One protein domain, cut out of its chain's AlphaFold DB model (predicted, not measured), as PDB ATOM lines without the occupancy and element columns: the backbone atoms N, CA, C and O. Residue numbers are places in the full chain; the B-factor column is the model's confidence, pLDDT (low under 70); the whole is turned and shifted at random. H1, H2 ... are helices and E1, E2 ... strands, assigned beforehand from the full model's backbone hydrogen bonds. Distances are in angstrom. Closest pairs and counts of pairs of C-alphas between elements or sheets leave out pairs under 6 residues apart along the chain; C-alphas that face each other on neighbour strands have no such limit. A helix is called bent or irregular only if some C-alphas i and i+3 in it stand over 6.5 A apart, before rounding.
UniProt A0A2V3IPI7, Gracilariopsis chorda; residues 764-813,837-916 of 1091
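AT A GLANCE: This is residues 764 to 813 and 837 to 916 of the 1091 residues of a protein of Gracilariopsis chorda (UniProt A0A2V3IPI7). What shape does this model have? Two long antiparallel strands, E1 and E3, make a twisted ribbon; the short strands E4 to E7 with the helices H2 and H3 gather toward one end as a head, and E2 and H1 lie toward the other, where residues 802 to 813 of H1 stick out as an arm. What is it made of? The printed part has 130 residues, with three named helices and seven named strands, which follow one another along the chain as E1, E2, H1, E3, E4, H2, E5, E6, E7 and H3, and its class is mixed, helices and strands. The seven strands form one branched sheet, in which the neighbour pairs E1 and E2, E1 and E3, E1 and E5, E3 and E4, and E5 and E7 are antiparallel and the pair E4 and E6 is parallel. How compact is it? It is loose, with a radius of gyration of the C-alphas of 17.9 A and spans of 60 by 29 by 23 A.

HOW THE PARTS SIT: What is beside E1, residues 764 to 778? E2, residues 788 to 793, and E5, residues 881 to 884, lie on one side of it, and E3, residues 837 to 848, on the other side. N 774 and O 792 in the hairpin E1 and E2 are 2.8 A apart, N 764 and O 882 toward E5 2.8 A, and N 775 and O 839 toward E3 2.9 A, each within hydrogen-bond range. How does the strongly twisted sheet go on? E4, residues 860 to 865, forms a hairpin with E3, with N 844 and O 862 at 2.8 A, and is parallel to E6, residues 894 to 896, with N 863 and O 894 at 2.8 A. E7, residues 901 to 903, is antiparallel to E5, with N 883 and O 902 at 2.8 A. Where are the helices? H1, residues 794 to 813, is on the sheet at a height of 13.0 A, along E2 at 7 degrees on the local plane; H2, residues 869 to 874, only grazes the sheet. H3, residues 905 to 916, is on it at a height of 8.2 A, its closest C-alphas to E5 being those of Ala 911 and Ala 881, 5.4 A apart. Are the helix backbones complete? Every O i to N i+4 pair is within hydrogen-bond range in H1 and H2, and 6 of 8 in H3, which is irregular, with C-alphas 906 and 909 7.8 A apart.

IN THESE COORDINATES: Where are the ends? E1 begins with C-alpha 764 at (-44.663, -9.541, 3.726), and H3 ends with C-alpha 916 at (-51.460, -22.611, 5.406). How long are the longer elements? E1 measures 33.8 A and bends by 89 degrees at residue 767; E3 measures 33.2 A, H1 28.4 A and H3 17.3 A.

THE WHOLE: How far does it reach? The C-alphas of Val 813 and Glu 850, the two farthest apart, are 60.4 A apart. Is anything missing or uncertain? Residues 814 to 836 are not printed, with 23.5 A between C-alphas 813 and 837; the link E3 to E4 is long, and residue 783 is under 70 in pLDDT.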
ATOM      1  N   VAL A 764     -45.010  -8.437   2.826       97.25
ATOM      2  CA  VAL A 764     -44.663  -9.541   3.726       97.25
ATOM      3  C   VAL A 764     -45.907 -10.204   4.309       97.25
ATOM      4  O   VAL A 764     -46.910  -9.540   4.559       97.25
ATOM      5  N   VAL A 765     -45.828 -11.504   4.577       97.62
ATOM      6  CA  VAL A 765     -46.823 -12.276   5.329       97.62
ATOM      7  C   VAL A 765     -46.298 -12.523   6.738       97.62
ATOM      8  O   VAL A 765     -45.169 -12.985   6.917       97.62
ATOM      9  N   LEU A 766     -47.124 -12.234   7.744       97.50
ATOM     10  CA  LEU A 766     -46.806 -12.476   9.151       97.50
ATOM     11  C   LEU A 766     -46.962 -13.966   9.494       97.50
ATOM     12  O   LEU A 766     -48.082 -14.451   9.651       97.50
ATOM     13  N   LEU A 767     -45.847 -14.689   9.620       96.62
ATOM     14  CA  LEU A 767     -45.825 -16.121   9.941       96.62
ATOM     15  C   LEU A 767     -45.971 -16.394  11.441       96.62
ATOM     16  O   LEU A 767     -46.670 -17.337  11.814       96.62
ATOM     17  N   ARG A 768     -45.311 -15.598  12.297       96.50
ATOM     18  CA  ARG A 768     -45.435 -15.672  13.766       96.50
ATOM     19  C   ARG A 768     -45.483 -14.287  14.399       96.50
ATOM     20  O   ARG A 768     -44.642 -13.438  14.106       96.50
ATOM     21  N   SER A 769     -46.433 -14.092  15.309       96.44
ATOM     22  CA  SER A 769     -46.511 -12.936  16.204       96.44
ATOM     23  C   SER A 769     -46.039 -13.355  17.595       96.44
ATOM     24  O   SER A 769     -46.842 -13.837  18.396       96.44
ATOM     25  N   TYR A 770     -44.774 -13.104  17.911       96.56
ATOM     26  CA  TYR A 770     -44.236 -13.379  19.243       96.56
ATOM     27  C   TYR A 770     -44.813 -12.420  20.309       96.56
ATOM     28  O   TYR A 770     -45.398 -11.384  19.954       96.56
ATOM     29  N   PRO A 771     -44.678 -12.729  21.611       94.56
ATOM     30  CA  PRO A 771     -45.034 -11.814  22.694       94.56
ATOM     31  C   PRO A 771     -44.292 -10.474  22.617       94.56
ATOM     32  O   PRO A 771     -43.255 -10.348  21.963       94.56
ATOM     33  N   VAL A 772     -44.829  -9.478  23.318       96.06
ATOM     34  CA  VAL A 772     -44.091  -8.250  23.628       96.06
ATOM     35  C   VAL A 772     -43.114  -8.541  24.763       96.06
ATOM     36  O   VAL A 772     -43.424  -9.283  25.696       96.06
ATOM     37  N   PHE A 773     -41.934  -7.945  24.675       95.69
ATOM     38  CA  PHE A 773     -40.959  -7.899  25.752       95.69
ATOM     39  C   PHE A 773     -40.386  -6.484  25.854       95.69
ATOM     40  O   PHE A 773     -40.558  -5.653  24.960       95.69
ATOM     41  N   TYR A 774     -39.707  -6.211  26.954       96.50
ATOM     42  CA  TYR A 774     -39.109  -4.928  27.269       96.50
ATOM     43  C   TYR A 774     -37.592  -5.071  27.259       96.50
ATOM     44  O   TYR A 774     -37.051  -6.094  27.682       96.50
ATOM     45  N   MET A 775     -36.917  -4.061  26.728       96.50
ATOM     46  CA  MET A 775     -35.471  -4.000  26.582       96.50
ATOM     47  C   MET A 775     -34.983  -2.755  27.316       96.50
ATOM     48  O   MET A 775     -35.263  -1.639  26.883       96.50
ATOM     49  N   GLU A 776     -34.292  -2.950  28.429       95.94
ATOM     50  CA  GLU A 776     -33.685  -1.878  29.209       95.94
ATOM     51  C   GLU A 776     -32.211  -1.738  28.847       95.94
ATOM     52  O   GLU A 776     -31.493  -2.734  28.774       95.94
ATOM     53  N   ILE A 777     -31.776  -0.499  28.628       95.38
ATOM     54  CA  ILE A 777     -30.368  -0.156  28.426       95.38
ATOM     55  C   ILE A 777     -29.836   0.412  29.742       95.38
ATOM     56  O   ILE A 777     -30.215   1.517  30.137       95.38
ATOM     57  N   ILE A 778     -28.973  -0.342  30.418       92.88
ATOM     58  CA  ILE A 778     -28.275   0.108  31.623       92.88
ATOM     59  C   ILE A 778     -27.028   0.874  31.188       92.88
ATOM     60  O   ILE A 778     -26.168   0.345  30.483       92.88
ATOM     61  N   ARG A 779     -26.943   2.134  31.623       89.88
ATOM     62  CA  ARG A 779     -25.776   2.999  31.429       89.88
ATOM     63  C   ARG A 779     -24.899   2.923  32.672       89.88
ATOM     64  O   ARG A 779     -25.302   3.389  33.731       89.88
ATOM     65  N   THR A 780     -23.717   2.339  32.545       86.94
ATOM     66  CA  THR A 780     -22.685   2.341  33.587       86.94
ATOM     67  C   THR A 780     -21.778   3.554  33.404       86.94
ATOM     68  O   THR A 780     -21.098   3.677  32.390       86.94
ATOM     69  N   GLU A 781     -21.732   4.439  34.403       83.00
ATOM     70  CA  GLU A 781     -20.988   5.715  34.364       83.00
ATOM     71  C   GLU A 781     -19.499   5.569  34.003       83.00
ATOM     72  O   GLU A 781     -18.891   6.496  33.477       83.00
ATOM     73  N   GLN A 782     -18.905   4.408  34.291       74.69
ATOM     74  CA  GLN A 782     -17.478   4.154  34.089       74.69
ATOM     75  C   GLN A 782     -17.109   3.735  32.655       74.69
ATOM     76  O   GLN A 782     -15.934   3.810  32.308       74.69
ATOM     77  N   GLU A 783     -18.069   3.315  31.816       68.56
ATOM     78  CA  GLU A 783     -17.812   2.898  30.429       68.56
ATOM     79  C   GLU A 783     -19.017   3.168  29.505       68.56
ATOM     80  O   GLU A 783     -19.863   2.293  29.300       68.56
ATOM     81  N   GLU A 784     -19.058   4.333  28.841       70.19
ATOM     82  CA  GLU A 784     -20.085   4.638  27.819       70.19
ATOM     83  C   GLU A 784     -20.133   3.603  26.674       70.19
ATOM     84  O   GLU A 784     -21.165   3.431  26.024       70.19
ATOM     85  N   GLU A 785     -19.033   2.883  26.427       72.75
ATOM     86  CA  GLU A 785     -18.944   1.856  25.383       72.75
ATOM     87  C   GLU A 785     -19.674   0.546  25.738       72.75
ATOM     88  O   GLU A 785     -20.077  -0.185  24.829       72.75
ATOM     89  N   LYS A 786     -19.883   0.236  27.028       80.06
ATOM     90  CA  LYS A 786     -20.426  -1.060  27.491       80.06
ATOM     91  C   LYS A 786     -21.825  -0.954  28.108       80.06
ATOM     92  O   LYS A 786     -22.092  -1.494  29.175       80.06
ATOM     93  N   ASN A 787     -22.742  -0.316  27.384       87.06
ATOM     94  CA  ASN A 787     -24.170  -0.321  27.716       87.06
ATOM     95  C   ASN A 787     -24.725  -1.761  27.782       87.06
ATOM     96  O   ASN A 787     -24.871  -2.417  26.744       87.06
ATOM     97  N   GLU A 788     -25.067  -2.248  28.977       91.31
ATOM     98  CA  GLU A 788     -25.695  -3.563  29.148       91.31
ATOM     99  C   GLU A 788     -27.168  -3.511  28.710       91.31
ATOM    100  O   GLU A 788     -27.884  -2.545  28.977       91.31
ATOM    101  N   VAL A 789     -27.637  -4.559  28.024       93.38
ATOM    102  CA  VAL A 789     -28.997  -4.622  27.468       93.38
ATOM    103  C   VAL A 789     -29.772  -5.787  28.079       93.38
ATOM    104  O   VAL A 789     -29.732  -6.913  27.576       93.38
ATOM    105  N   ILE A 790     -30.527  -5.513  29.146       93.62
ATOM    106  CA  ILE A 790     -31.376  -6.514  29.803       93.62
ATOM    107  C   ILE A 790     -32.714  -6.621  29.068       93.62
ATOM    108  O   ILE A 790     -33.382  -5.623  28.799       93.62
ATOM    109  N   CYS A 791     -33.145  -7.847  28.774       93.81
ATOM    110  CA  CYS A 791     -34.451  -8.122  28.176       93.81
ATOM    111  C   CYS A 791     -35.369  -8.860  29.161       93.81
ATOM    112  O   CYS A 791     -35.004  -9.916  29.676       93.81
ATOM    113  N   ARG A 792     -36.586  -8.346  29.382       93.00
ATOM    114  CA  ARG A 792     -37.595  -8.929  30.287       93.00
ATOM    115  C   ARG A 792     -38.933  -9.115  29.584       93.00
ATOM    116  O   ARG A 792     -39.335  -8.288  28.772       93.00
ATOM    117  N   ARG A 793     -39.668 -10.174  29.925       91.44
ATOM    118  CA  ARG A 793     -41.083 -10.325  29.533       91.44
ATOM    119  C   ARG A 793     -41.968  -9.410  30.392       91.44
ATOM    120  O   ARG A 793     -41.513  -8.935  31.425       91.44
ATOM    121  N   GLU A 794     -43.231  -9.232  30.004       90.75
ATOM    122  CA  GLU A 794     -44.252  -8.434  30.717       90.75
ATOM    123  C   GLU A 794     -44.237  -8.640  32.249       90.75
ATOM    124  O   GLU A 794     -43.948  -7.696  32.979       90.75
ATOM    125  N   GLU A 795     -44.398  -9.879  32.745       88.38
ATOM    126  CA  GLU A 795     -44.368 -10.172  34.195       88.38
ATOM    127  C   GLU A 795     -43.043  -9.767  34.878       88.38
ATOM    128  O   GLU A 795     -43.044  -9.355  36.037       88.38
ATOM    129  N   GLY A 796     -41.913  -9.886  34.173       89.31
ATOM    130  CA  GLY A 796     -40.584  -9.560  34.698       89.31
ATOM    131  C   GLY A 796     -40.263  -8.066  34.662       89.31
ATOM    132  O   GLY A 796     -39.528  -7.583  35.519       89.31
ATOM    133  N   GLU A 797     -40.822  -7.322  33.706       93.81
ATOM    134  CA  GLU A 797     -40.722  -5.861  33.682       93.81
ATOM    135  C   GLU A 797     -41.687  -5.212  34.678       93.81
ATOM    136  O   GLU A 797     -41.324  -4.216  35.285       93.81
ATOM    137  N   ASP A 798     -42.862  -5.790  34.938       92.31
ATOM    138  CA  ASP A 798     -43.724  -5.331  36.032       92.31
ATOM    139  C   ASP A 798     -43.095  -5.607  37.412       92.31
ATOM    140  O   ASP A 798     -43.152  -4.742  38.288       92.31
ATOM    141  N   GLU A 799     -42.440  -6.764  37.614       90.69
ATOM    142  CA  GLU A 799     -41.644  -7.036  38.827       90.69
ATOM    143  C   GLU A 799     -40.447  -6.051  38.941       90.69
ATOM    144  O   GLU A 799     -40.213  -5.514  40.024       90.69
ATOM    145  N   ALA A 800     -39.748  -5.726  37.841       92.62
ATOM    146  CA  ALA A 800     -38.637  -4.760  37.834       92.62
ATOM    147  C   ALA A 800     -39.079  -3.298  38.044       92.62
ATOM    148  O   ALA A 800     -38.452  -2.572  38.816       92.62
ATOM    149  N   ARG A 801     -40.177  -2.866  37.411       95.44
ATOM    150  CA  ARG A 801     -40.761  -1.527  37.584       95.44
ATOM    151  C   ARG A 801     -41.228  -1.324  39.020       95.44
ATOM    152  O   ARG A 801     -40.856  -0.331  39.631       95.44
ATOM    153  N   SER A 802     -41.927  -2.312  39.585       95.12
ATOM    154  CA  SER A 802     -42.346  -2.301  40.993       95.12
ATOM    155  C   SER A 802     -41.151  -2.181  41.948       95.12
ATOM    156  O   SER A 802     -41.230  -1.471  42.946       95.12
ATOM    157  N   ALA A 803     -40.037  -2.863  41.653       95.00
ATOM    158  CA  ALA A 803     -38.815  -2.785  42.455       95.00
ATOM    159  C   ALA A 803     -38.106  -1.423  42.332       95.00
ATOM    160  O   ALA A 803     -37.603  -0.914  43.331       95.00
ATOM    161  N   TYR A 804     -38.096  -0.819  41.140       95.38
ATOM    162  CA  TYR A 804     -37.563   0.527  40.914       95.38
ATOM    163  C   TYR A 804     -38.399   1.604  41.614       95.38
ATOM    164  O   TYR A 804     -37.849   2.383  42.383       95.38
ATOM    165  N   GLU A 805     -39.722   1.604  41.420       95.38
ATOM    166  CA  GLU A 805     -40.653   2.529  42.085       95.38
ATOM    167  C   GLU A 805     -40.503   2.468  43.616       95.38
ATOM    168  O   GLU A 805     -40.457   3.495  44.287       95.38
ATOM    169  N   GLU A 806     -40.360   1.264  44.175       96.44
ATOM    170  CA  GLU A 806     -40.150   1.034  45.607       96.44
ATOM    171  C   GLU A 806     -38.731   1.410  46.092       96.44
ATOM    172  O   GLU A 806     -38.583   1.829  47.241       96.44
ATOM    173  N   ASN A 807     -37.694   1.308  45.251       95.38
ATOM    174  CA  ASN A 807     -36.351   1.812  45.571       95.38
ATOM    175  C   ASN A 807     -36.325   3.348  45.580       95.38
ATOM    176  O   ASN A 807     -35.956   3.923  46.602       95.38
ATOM    177  N   VAL A 808     -36.829   3.998  44.523       95.06
ATOM    178  CA  VAL A 808     -36.993   5.463  44.448       95.06
ATOM    179  C   VAL A 808     -37.799   5.965  45.646       95.06
ATOM    180  O   VAL A 808     -37.373   6.877  46.346       95.06
ATOM    181  N   ARG A 809     -38.915   5.307  45.989       95.25
ATOM    182  CA  ARG A 809     -39.718   5.650  47.175       95.25
ATOM    183  C   ARG A 809     -38.937   5.519  48.494       95.25
ATOM    184  O   ARG A 809     -39.222   6.262  49.431       95.25
ATOM    185  N   ARG A 810     -37.988   4.583  48.609       95.44
ATOM    186  CA  ARG A 810     -37.106   4.466  49.788       95.44
ATOM    187  C   ARG A 810     -36.043   5.564  49.814       95.44
ATOM    188  O   ARG A 810     -35.811   6.130  50.878       95.44
ATOM    189  N   GLU A 811     -35.463   5.905  48.672       94.69
ATOM    190  CA  GLU A 811     -34.475   6.981  48.537       94.69
ATOM    191  C   GLU A 811     -35.097   8.361  48.802       94.69
ATOM    192  O   GLU A 811     -34.564   9.101  49.619       94.69
ATOM    193  N   MET A 812     -36.284   8.657  48.255       93.50
ATOM    194  CA  MET A 812     -37.062   9.872  48.567       93.50
ATOM    195  C   MET A 812     -37.353  10.028  50.067       93.50
ATOM    196  O   MET A 812     -37.382  11.141  50.586       93.50
ATOM    197  N   VAL A 813     -37.603   8.921  50.780       95.19
ATOM    198  CA  VAL A 813     -37.801   8.951  52.238       95.19
ATOM    199  C   VAL A 813     -36.475   9.190  52.962       95.19
ATOM    200  O   VAL A 813     -36.453   9.948  53.926       95.19
ATOM    201  N   SER A 837     -33.993   3.490  31.127       95.44
ATOM    202  CA  SER A 837     -34.071   3.510  29.658       95.44
ATOM    203  C   SER A 837     -34.748   2.247  29.092       95.44
ATOM    204  O   SER A 837     -34.121   1.416  28.434       95.44
ATOM    205  N   VAL A 838     -36.045   2.077  29.380       96.81
ATOM    206  CA  VAL A 838     -36.849   0.913  28.970       96.81
ATOM    207  C   VAL A 838     -37.546   1.159  27.630       96.81
ATOM    208  O   VAL A 838     -38.331   2.089  27.469       96.81
ATOM    209  N   THR A 839     -37.306   0.273  26.667       96.88
ATOM    210  CA  THR A 839     -37.918   0.283  25.332       96.88
ATOM    211  C   THR A 839     -38.869  -0.907  25.179       96.88
ATOM    212  O   THR A 839     -38.500  -2.039  25.488       96.88
ATOM    213  N   CYS A 840     -40.080  -0.685  24.668       96.88
ATOM    214  CA  CYS A 840     -41.016  -1.765  24.331       96.88
ATOM    215  C   CYS A 840     -40.608  -2.417  22.999       96.88
ATOM    216  O   CYS A 840     -40.261  -1.714  22.048       96.88
ATOM    217  N   VAL A 841     -40.641  -3.748  22.899       97.31
ATOM    218  CA  VAL A 841     -40.151  -4.479  21.722       97.31
ATOM    219  C   VAL A 841     -41.121  -5.577  21.283       97.31
ATOM    220  O   VAL A 841     -41.577  -6.408  22.070       97.31
ATOM    221  N   LYS A 842     -41.405  -5.599  19.979       97.44
ATOM    222  CA  LYS A 842     -42.248  -6.588  19.303       97.44
ATOM    223  C   LYS A 842     -41.433  -7.292  18.215       97.44
ATOM    224  O   LYS A 842     -41.143  -6.697  17.177       97.44
ATOM    225  N   ASP A 843     -41.092  -8.559  18.440       97.62
ATOM    226  CA  ASP A 843     -40.496  -9.424  17.413       97.62
ATOM    227  C   ASP A 843     -41.596 -10.085  16.554       97.62
ATOM    228  O   ASP A 843     -42.663 -10.462  17.050       97.62
ATOM    229  N   LEU A 844     -41.320 -10.262  15.261       97.75
ATOM    230  CA  LEU A 844     -42.189 -10.887  14.258       97.75
ATOM    231  C   LEU A 844     -41.374 -11.854  13.391       97.75
ATOM    232  O   LEU A 844     -40.296 -11.479  12.930       97.75
ATOM    233  N   LEU A 845     -41.904 -13.038  13.076       97.62
ATOM    234  CA  LEU A 845     -41.385 -13.852  11.968       97.62
ATOM    235  C   LEU A 845     -42.215 -13.570  10.715       97.62
ATOM    236  O   LEU A 845     -43.437 -13.732  10.737       97.62
ATOM    237  N   VAL A 846     -41.563 -13.183   9.622       97.56
ATOM    238  CA  VAL A 846     -42.214 -12.856   8.346       97.56
ATOM    239  C   VAL A 846     -41.574 -13.594   7.169       97.56
ATOM    240  O   VAL A 846     -40.409 -13.986   7.224       97.56
ATOM    241  N   CYS A 847     -42.329 -13.745   6.084       97.06
ATOM    242  CA  CYS A 847     -41.838 -14.153   4.763       97.06
ATOM    243  C   CYS A 847     -42.292 -13.124   3.717       97.06
ATOM    244  O   CYS A 847     -43.276 -12.422   3.945       97.06
ATOM    245  N   GLY A 848     -41.588 -12.997   2.591       95.94
ATOM    246  CA  GLY A 848     -42.044 -12.171   1.473       95.94
ATOM    247  C   GLY A 848     -43.326 -12.754   0.878       95.94
ATOM    248  O   GLY A 848     -43.528 -13.965   0.912       95.94
ATOM    249  N   LEU A 849     -44.208 -11.911   0.341       95.06
ATOM    250  CA  LEU A 849     -45.490 -12.361  -0.225       95.06
ATOM    251  C   LEU A 849     -45.322 -13.309  -1.429       95.06
ATOM    252  O   LEU A 849     -46.137 -14.203  -1.632       95.06
ATOM    253  N   GLU A 850     -44.265 -13.096  -2.215       93.31
ATOM    254  CA  GLU A 850     -43.889 -13.898  -3.389       93.31
ATOM    255  C   GLU A 850     -42.828 -14.970  -3.057       93.31
ATOM    256  O   GLU A 850     -42.394 -15.716  -3.934       93.31
ATOM    257  N   ASP A 851     -42.384 -15.036  -1.799       95.06
ATOM    258  CA  ASP A 851     -41.348 -15.949  -1.325       95.06
ATOM    259  C   ASP A 851     -41.966 -17.224  -0.714       95.06
ATOM    260  O   ASP A 851     -42.986 -17.181  -0.030       95.06
ATOM    261  N   ASP A 852     -41.309 -18.370  -0.919       94.56
ATOM    262  CA  ASP A 852     -41.670 -19.645  -0.280       94.56
ATOM    263  C   ASP A 852     -41.453 -19.561   1.249       94.56
ATOM    264  O   ASP A 852     -40.318 -19.304   1.670       94.56
ATOM    265  N   PRO A 853     -42.481 -19.792   2.093       94.44
ATOM    266  CA  PRO A 853     -42.359 -19.727   3.550       94.44
ATOM    267  C   PRO A 853     -41.586 -20.906   4.162       94.44
ATOM    268  O   PRO A 853     -41.215 -20.843   5.333       94.44
ATOM    269  N   ASN A 854     -41.334 -21.978   3.404       93.12
ATOM    270  CA  ASN A 854     -40.557 -23.132   3.859       93.12
ATOM    271  C   ASN A 854     -39.045 -22.887   3.753       93.12
ATOM    272  O   ASN A 854     -38.272 -23.433   4.545       93.12
ATOM    273  N   ASP A 855     -38.615 -22.045   2.813       94.19
ATOM    274  CA  ASP A 855     -37.220 -21.626   2.667       94.19
ATOM    275  C   ASP A 855     -36.759 -20.918   3.963       94.19
ATOM    276  O   ASP A 855     -37.470 -20.110   4.561       94.19
ATOM    277  N   THR A 856     -35.584 -21.274   4.482       91.50
ATOM    278  CA  THR A 856     -35.032 -20.646   5.697       91.50
ATOM    279  C   THR A 856     -34.408 -19.285   5.406       91.50
ATOM    280  O   THR A 856     -34.242 -18.482   6.317       91.50
ATOM    281  N   VAL A 857     -34.077 -18.996   4.143       92.44
ATOM    282  CA  VAL A 857     -33.435 -17.740   3.726       92.44
ATOM    283  C   VAL A 857     -34.460 -16.609   3.570       92.44
ATOM    284  O   VAL A 857     -34.118 -15.441   3.776       92.44
ATOM    285  N   THR A 858     -35.708 -16.951   3.232       93.44
ATOM    286  CA  THR A 858     -36.851 -16.028   3.093       93.44
ATOM    287  C   THR A 858     -37.476 -15.665   4.428       93.44
ATOM    288  O   THR A 858     -37.954 -14.548   4.592       93.44
ATOM    289  N   ARG A 859     -37.466 -16.582   5.397       95.44
ATOM    290  CA  ARG A 859     -37.953 -16.320   6.750       95.44
ATOM    291  C   ARG A 859     -37.039 -15.298   7.432       95.44
ATOM    292  O   ARG A 859     -35.886 -15.590   7.738       95.44
ATOM    293  N   LYS A 860     -37.551 -14.086   7.662       96.81
ATOM    294  CA  LYS A 860     -36.841 -12.997   8.352       96.81
ATOM    295  C   LYS A 860     -37.507 -12.683   9.683       96.81
ATOM    296  O   LYS A 860     -38.731 -12.624   9.785       96.81
ATOM    297  N   LEU A 861     -36.682 -12.451  10.697       97.38
ATOM    298  CA  LEU A 861     -37.114 -11.925  11.983       97.38
ATOM    299  C   LEU A 861     -37.050 -10.391  11.931       97.38
ATOM    300  O   LEU A 861     -35.962  -9.833  11.786       97.38
ATOM    301  N   ILE A 862     -38.197  -9.725  12.066       97.88
ATOM    302  CA  ILE A 862     -38.294  -8.262  12.140       97.88
ATOM    303  C   ILE A 862     -38.643  -7.843  13.567       97.88
ATOM    304  O   ILE A 862     -39.623  -8.306  14.145       97.88
ATOM    305  N   ARG A 863     -37.843  -6.928  14.112       97.81
ATOM    306  CA  ARG A 863     -38.003  -6.289  15.416       97.81
ATOM    307  C   ARG A 863     -38.558  -4.877  15.256       97.81
ATOM    308  O   ARG A 863     -37.972  -4.055  14.549       97.81
ATOM    309  N   ILE A 864     -39.659  -4.584  15.937       97.81
ATOM    310  CA  ILE A 864     -40.252  -3.246  16.007       97.81
ATOM    311  C   ILE A 864     -40.086  -2.723  17.431       97.81
ATOM    312  O   ILE A 864     -40.549  -3.345  18.388       97.81
ATOM    313  N   TYR A 865     -39.421  -1.579  17.553       97.12
ATOM    314  CA  TYR A 865     -39.251  -0.855  18.811       97.12
ATOM    315  C   TYR A 865     -40.400   0.137  19.004       97.12
ATOM    316  O   TYR A 865     -40.860   0.739  18.033       97.12
ATOM    317  N   ASN A 866     -40.856   0.292  20.247       96.50
ATOM    318  CA  ASN A 866     -41.960   1.158  20.666       96.50
ATOM    319  C   ASN A 866     -43.200   1.030  19.764       96.50
ATOM    320  O   ASN A 866     -43.813   2.013  19.349       96.50
ATOM    321  N   ALA A 867     -43.575  -0.218  19.457       93.06
ATOM    322  CA  ALA A 867     -44.807  -0.524  18.744       93.06
ATOM    323  C   ALA A 867     -46.014   0.005  19.532       93.06
ATOM    324  O   ALA A 867     -46.279  -0.464  20.637       93.06
ATOM    325  N   SER A 868     -46.757   0.957  18.963       94.69
ATOM    326  CA  SER A 868     -47.985   1.477  19.575       94.69
ATOM    327  C   SER A 868     -49.057   0.391  19.677       94.69
ATOM    328  O   SER A 868     -49.080  -0.535  18.867       94.69
ATOM    329  N   ASP A 869     -49.988   0.511  20.625       94.62
ATOM    330  CA  ASP A 869     -51.023  -0.507  20.881       94.62
ATOM    331  C   ASP A 869     -51.854  -0.854  19.636       94.62
ATOM    332  O   ASP A 869     -52.269  -2.000  19.451       94.62
ATOM    333  N   ILE A 870     -52.051   0.117  18.738       94.69
ATOM    334  CA  ILE A 870     -52.699  -0.070  17.433       94.69
ATOM    335  C   ILE A 870     -51.857  -1.005  16.553       94.69
ATOM    336  O   ILE A 870     -52.363  -2.016  16.062       94.69
ATOM    337  N   VAL A 871     -50.564  -0.704  16.397       94.38
ATOM    338  CA  VAL A 871     -49.610  -1.498  15.607       94.38
ATOM    339  C   VAL A 871     -49.424  -2.888  16.221       94.38
ATOM    340  O   VAL A 871     -49.507  -3.880  15.501       94.38
ATOM    341  N   GLN A 872     -49.288  -2.996  17.547       94.69
ATOM    342  CA  GLN A 872     -49.272  -4.280  18.254       94.69
ATOM    343  C   GLN A 872     -50.543  -5.091  17.978       94.69
ATOM    344  O   GLN A 872     -50.448  -6.268  17.632       94.69
ATOM    345  N   THR A 873     -51.726  -4.472  18.093       94.12
ATOM    346  CA  THR A 873     -53.030  -5.122  17.890       94.12
ATOM    347  C   THR A 873     -53.177  -5.659  16.468       94.12
ATOM    348  O   THR A 873     -53.576  -6.817  16.297       94.12
ATOM    349  N   MET A 874     -52.809  -4.861  15.459       94.56
ATOM    350  CA  MET A 874     -52.747  -5.285  14.054       94.56
ATOM    351  C   MET A 874     -51.808  -6.488  13.892       94.56
ATOM    352  O   MET A 874     -52.207  -7.531  13.381       94.56
ATOM    353  N   LEU A 875     -50.599  -6.396  14.446       95.00
ATOM    354  CA  LEU A 875     -49.567  -7.435  14.411       95.00
ATOM    355  C   LEU A 875     -49.833  -8.645  15.330       95.00
ATOM    356  O   LEU A 875     -48.909  -9.408  15.598       95.00
ATOM    357  N   THR A 876     -51.061  -8.858  15.822       93.00
ATOM    358  CA  THR A 876     -51.420 -10.073  16.588       93.00
ATOM    359  C   THR A 876     -52.102 -11.174  15.773       93.00
ATOM    360  O   THR A 876     -52.458 -12.212  16.336       93.00
ATOM    361  N   LYS A 877     -52.330 -10.961  14.472       92.50
ATOM    362  CA  LYS A 877     -52.981 -11.934  13.583       92.50
ATOM    363  C   LYS A 877     -51.974 -12.505  12.587       92.50
ATOM    364  O   LYS A 877     -51.600 -11.854  11.616       92.50
ATOM    365  N   GLU A 878     -51.563 -13.742  12.824       94.25
ATOM    366  CA  GLU A 878     -50.757 -14.515  11.875       94.25
ATOM    367  C   GLU A 878     -51.554 -14.748  10.573       94.25
ATOM    368  O   GLU A 878     -52.782 -14.850  10.594       94.25
ATOM    369  N   GLY A 879     -50.865 -14.780   9.430       94.75
ATOM    370  CA  GLY A 879     -51.471 -14.905   8.098       94.75
ATOM    371  C   GLY A 879     -52.063 -13.622   7.516       94.75
ATOM    372  O   GLY A 879     -52.784 -13.689   6.525       94.75
ATOM    373  N   GLN A 880     -51.768 -12.452   8.091       95.75
ATOM    374  CA  GLN A 880     -52.037 -11.165   7.441       95.75
ATOM    375  C   GLN A 880     -50.861 -10.715   6.561       95.75
ATOM    376  O   GLN A 880     -49.698 -10.957   6.895       95.75
ATOM    377  N   ALA A 881     -51.176 -10.036   5.452       96.81
ATOM    378  CA  ALA A 881     -50.202  -9.332   4.622       96.81
ATOM    379  C   ALA A 881     -49.988  -7.894   5.119       96.81
ATOM    380  O   ALA A 881     -50.942  -7.196   5.473       96.81
ATOM    381  N   PHE A 882     -48.741  -7.436   5.066       97.00
ATOM    382  CA  PHE A 882     -48.335  -6.075   5.399       97.00
ATOM    383  C   PHE A 882     -47.374  -5.519   4.343       97.00
ATOM    384  O   PHE A 882     -46.554  -6.248   3.791       97.00
ATOM    385  N   CYS A 883     -47.439  -4.214   4.096       95.81
ATOM    386  CA  CYS A 883     -46.365  -3.459   3.467       95.81
ATOM    387  C   CYS A 883     -45.505  -2.880   4.589       95.81
ATOM    388  O   CYS A 883     -46.018  -2.135   5.425       95.81
ATOM    389  N   MET A 884     -44.221  -3.219   4.617       95.94
ATOM    390  CA  MET A 884     -43.255  -2.626   5.537       95.94
ATOM    391  C   MET A 884     -42.298  -1.732   4.752       95.94
ATOM    392  O   MET A 884     -41.626  -2.175   3.821       95.94
ATOM    393  N   THR A 885     -42.254  -0.456   5.121       93.56
ATOM    394  CA  THR A 885     -41.298   0.530   4.600       93.56
ATOM    395  C   THR A 885     -40.199   0.785   5.636       93.56
ATOM    396  O   THR A 885     -40.309   0.340   6.774       93.56
ATOM    397  N   GLN A 886     -39.105   1.461   5.260       91.50
ATOM    398  CA  GLN A 886     -37.986   1.779   6.172       91.50
ATOM    399  C   GLN A 886     -37.459   0.572   6.986       91.50
ATOM    400  O   GLN A 886     -37.036   0.736   8.131       91.50
ATOM    401  N   VAL A 887     -37.488  -0.636   6.413       95.88
ATOM    402  CA  VAL A 887     -36.922  -1.839   7.041       95.88
ATOM    403  C   VAL A 887     -35.401  -1.774   6.930       95.88
ATOM    404  O   VAL A 887     -34.871  -1.570   5.838       95.88
ATOM    405  N   TRP A 888     -34.697  -1.947   8.045       96.19
ATOM    406  CA  TRP A 888     -33.239  -1.964   8.113       96.19
ATOM    407  C   TRP A 888     -32.766  -3.400   8.348       96.19
ATOM    408  O   TRP A 888     -32.934  -3.928   9.452       96.19
ATOM    409  N   PRO A 889     -32.184  -4.058   7.335       96.06
ATOM    410  CA  PRO A 889     -31.666  -5.399   7.495       96.06
ATOM    411  C   PRO A 889     -30.334  -5.313   8.246       96.06
ATOM    412  O   PRO A 889     -29.439  -4.559   7.862       96.06
ATOM    413  N   ARG A 890     -30.200  -6.072   9.330       95.00
ATOM    414  CA  ARG A 890     -28.935  -6.311  10.038       95.00
ATOM    415  C   ARG A 890     -28.758  -7.812  10.196       95.00
ATOM    416  O   ARG A 890     -29.741  -8.552  10.162       95.00
ATOM    417  N   THR A 891     -27.520  -8.251  10.392       92.56
ATOM    418  CA  THR A 891     -27.183  -9.673  10.519       92.56
ATOM    419  C   THR A 891     -28.060 -10.354  11.580       92.56
ATOM    420  O   THR A 891     -28.021 -10.000  12.756       92.56
ATOM    421  N   GLY A 892     -28.883 -11.319  11.161       91.94
ATOM    422  CA  GLY A 892     -29.760 -12.114  12.032       91.94
ATOM    423  C   GLY A 892     -31.083 -11.458  12.466       91.94
ATOM    424  O   GLY A 892     -32.112 -12.130  12.426       91.94
ATOM    425  N   ILE A 893     -31.094 -10.177  12.860       95.38
ATOM    426  CA  ILE A 893     -32.313  -9.464  13.301       95.38
ATOM    427  C   ILE A 893     -32.496  -8.175  12.501       95.38
ATOM    428  O   ILE A 893     -31.710  -7.239  12.622       95.38
ATOM    429  N   TRP A 894     -33.567  -8.099  11.717       96.88
ATOM    430  CA  TRP A 894     -33.932  -6.896  10.969       96.88
ATOM    431  C   TRP A 894     -34.765  -5.965  11.848       96.88
ATOM    432  O   TRP A 894     -35.466  -6.430  12.744       96.88
ATOM    433  N   THR A 895     -34.733  -4.655  11.602       97.25
ATOM    434  CA  THR A 895     -35.519  -3.686  12.384       97.25
ATOM    435  C   THR A 895     -36.471  -2.881  11.503       97.25
ATOM    436  O   THR A 895     -36.182  -2.600  10.341       97.25
ATOM    437  N   CYS A 896     -37.637  -2.524  12.036       96.75
ATOM    438  CA  CYS A 896     -38.636  -1.705  11.349       96.75
ATOM    439  C   CYS A 896     -39.225  -0.677  12.320       96.75
ATOM    440  O   CYS A 896     -39.379  -0.949  13.512       96.75
ATOM    441  N   LYS A 897     -39.564   0.509  11.810       95.00
ATOM    442  CA  LYS A 897     -40.289   1.529  12.575       95.00
ATOM    443  C   LYS A 897     -41.789   1.202  12.654       95.00
ATOM    444  O   LYS A 897     -42.312   0.624  11.698       95.00
ATOM    445  N   PRO A 898     -42.499   1.578  13.732       95.38
ATOM    446  CA  PRO A 898     -43.916   1.258  13.885       95.38
ATOM    447  C   PRO A 898     -44.823   2.034  12.917       95.38
ATOM    448  O   PRO A 898     -45.798   1.470  12.430       95.38
ATOM    449  N   GLU A 899     -44.488   3.279  12.558       94.75
ATOM    450  CA  GLU A 899     -45.265   4.086  11.597       94.75
ATOM    451  C   GLU A 899     -45.140   3.565  10.157       94.75
ATOM    452  O   GLU A 899     -45.920   3.929   9.281       94.75
ATOM    453  N   ALA A 900     -44.136   2.724   9.905       93.44
ATOM    454  CA  ALA A 900     -43.749   2.255   8.584       93.44
ATOM    455  C   ALA A 900     -44.446   0.943   8.162       93.44
ATOM    456  O   ALA A 900     -44.159   0.424   7.080       93.44
ATOM    457  N   VAL A 901     -45.342   0.412   9.006       95.50
ATOM    458  CA  VAL A 901     -46.101  -0.831   8.796       95.50
ATOM    459  C   VAL A 901     -47.539  -0.518   8.368       95.50
ATOM    460  O   VAL A 901     -48.259   0.211   9.050       95.50
ATOM    461  N   HIS A 902     -47.991  -1.103   7.258       95.12
ATOM    462  CA  HIS A 902     -49.330  -0.881   6.702       95.12
ATOM    463  C   HIS A 902     -50.010  -2.216   6.345       95.12
ATOM    464  O   HIS A 902     -49.387  -3.080   5.738       95.12
ATOM    465  N   GLU A 903     -51.281  -2.411   6.705       95.31
ATOM    466  CA  GLU A 903     -52.031  -3.661   6.457       95.31
ATOM    467  C   GLU A 903     -52.514  -3.765   4.996       95.31
ATOM    468  O   GLU A 903     -53.226  -2.887   4.506       95.31
ATOM    469  N   LEU A 904     -52.188  -4.863   4.304       94.06
ATOM    470  CA  LEU A 904     -52.569  -5.112   2.905       94.06
ATOM    471  C   LEU A 904     -53.810  -6.010   2.826       94.06
ATOM    472  O   LEU A 904     -53.743  -7.187   2.472       94.06
ATOM    473  N   ARG A 905     -54.972  -5.437   3.165       93.25
ATOM    474  CA  ARG A 905     -56.259  -6.160   3.255       93.25
ATOM    475  C   ARG A 905     -56.644  -6.906   1.975       93.25
ATOM    476  O   ARG A 905     -57.171  -8.009   2.053       93.25
ATOM    477  N   GLU A 906     -56.335  -6.333   0.815       93.88
ATOM    478  CA  GLU A 906     -56.612  -6.915  -0.508       93.88
ATOM    479  C   GLU A 906     -55.864  -8.238  -0.754       93.88
ATOM    480  O   GLU A 906     -56.318  -9.075  -1.527       93.88
ATOM    481  N   GLN A 907     -54.746  -8.471  -0.057       91.56
ATOM    482  CA  GLN A 907     -53.893  -9.654  -0.214       91.56
ATOM    483  C   GLN A 907     -54.137 -10.732   0.858       91.56
ATOM    484  O   GLN A 907     -53.397 -11.715   0.928       91.56
ATOM    485  N   ALA A 908     -55.182 -10.590   1.683       90.50
ATOM    486  CA  ALA A 908     -55.472 -11.509   2.786       90.50
ATOM    487  C   ALA A 908     -55.655 -12.977   2.343       90.50
ATOM    488  O   ALA A 908     -55.259 -13.883   3.073       90.50
ATOM    489  N   ALA A 909     -56.193 -13.229   1.144       92.12
ATOM    490  CA  ALA A 909     -56.326 -14.585   0.601       92.12
ATOM    491  C   ALA A 909     -54.960 -15.225   0.278       92.12
ATOM    492  O   ALA A 909     -54.706 -16.372   0.646       92.12
ATOM    493  N   THR A 910     -54.052 -14.468  -0.347       91.06
ATOM    494  CA  THR A 910     -52.672 -14.902  -0.620       91.06
ATOM    495  C   THR A 910     -51.914 -15.147   0.683       91.06
ATOM    496  O   THR A 910     -51.275 -16.183   0.840       91.06
ATOM    497  N   ALA A 911     -52.048 -14.246   1.658       89.50
ATOM    498  CA  ALA A 911     -51.407 -14.371   2.966       89.50
ATOM    499  C   ALA A 911     -51.905 -15.585   3.770       89.50
ATOM    500  O   ALA A 911     -51.101 -16.284   4.388       89.50
ATOM    501  N   ALA A 912     -53.204 -15.895   3.702       89.81
ATOM    502  CA  ALA A 912     -53.766 -17.111   4.286       89.81
ATOM    503  C   ALA A 912     -53.251 -18.388   3.591       89.81
ATOM    504  O   ALA A 912     -52.999 -19.384   4.267       89.81
ATOM    505  N   SER A 913     -53.041 -18.354   2.268       93.06
ATOM    506  CA  SER A 913     -52.418 -19.453   1.513       93.06
ATOM    507  C   SER A 913     -50.945 -19.663   1.897       93.06
ATOM    508  O   SER A 913     -50.506 -20.792   2.092       93.06
ATOM    509  N   VAL A 914     -50.180 -18.584   2.085       89.81
ATOM    510  CA  VAL A 914     -48.790 -18.657   2.567       89.81
ATOM    511  C   VAL A 914     -48.733 -19.177   4.013       89.81
ATOM    512  O   VAL A 914     -47.914 -20.042   4.317       89.81
ATOM    513  N   LEU A 915     -49.632 -18.741   4.907       90.50
ATOM    514  CA  LEU A 915     -49.690 -19.282   6.273       90.50
ATOM    515  C   LEU A 915     -50.113 -20.759   6.302       90.50
ATOM    516  O   LEU A 915     -49.600 -21.507   7.131       90.50
ATOM    517  N   SER A 916     -51.014 -21.208   5.420       90.56
ATOM    518  CA  SER A 916     -51.460 -22.611   5.406       90.56
ATOM    519  C   SER A 916     -50.340 -23.597   5.051       90.56
ATOM    520  O   SER A 916     -50.416 -24.763   5.433       90.56
TER     521      SER A 916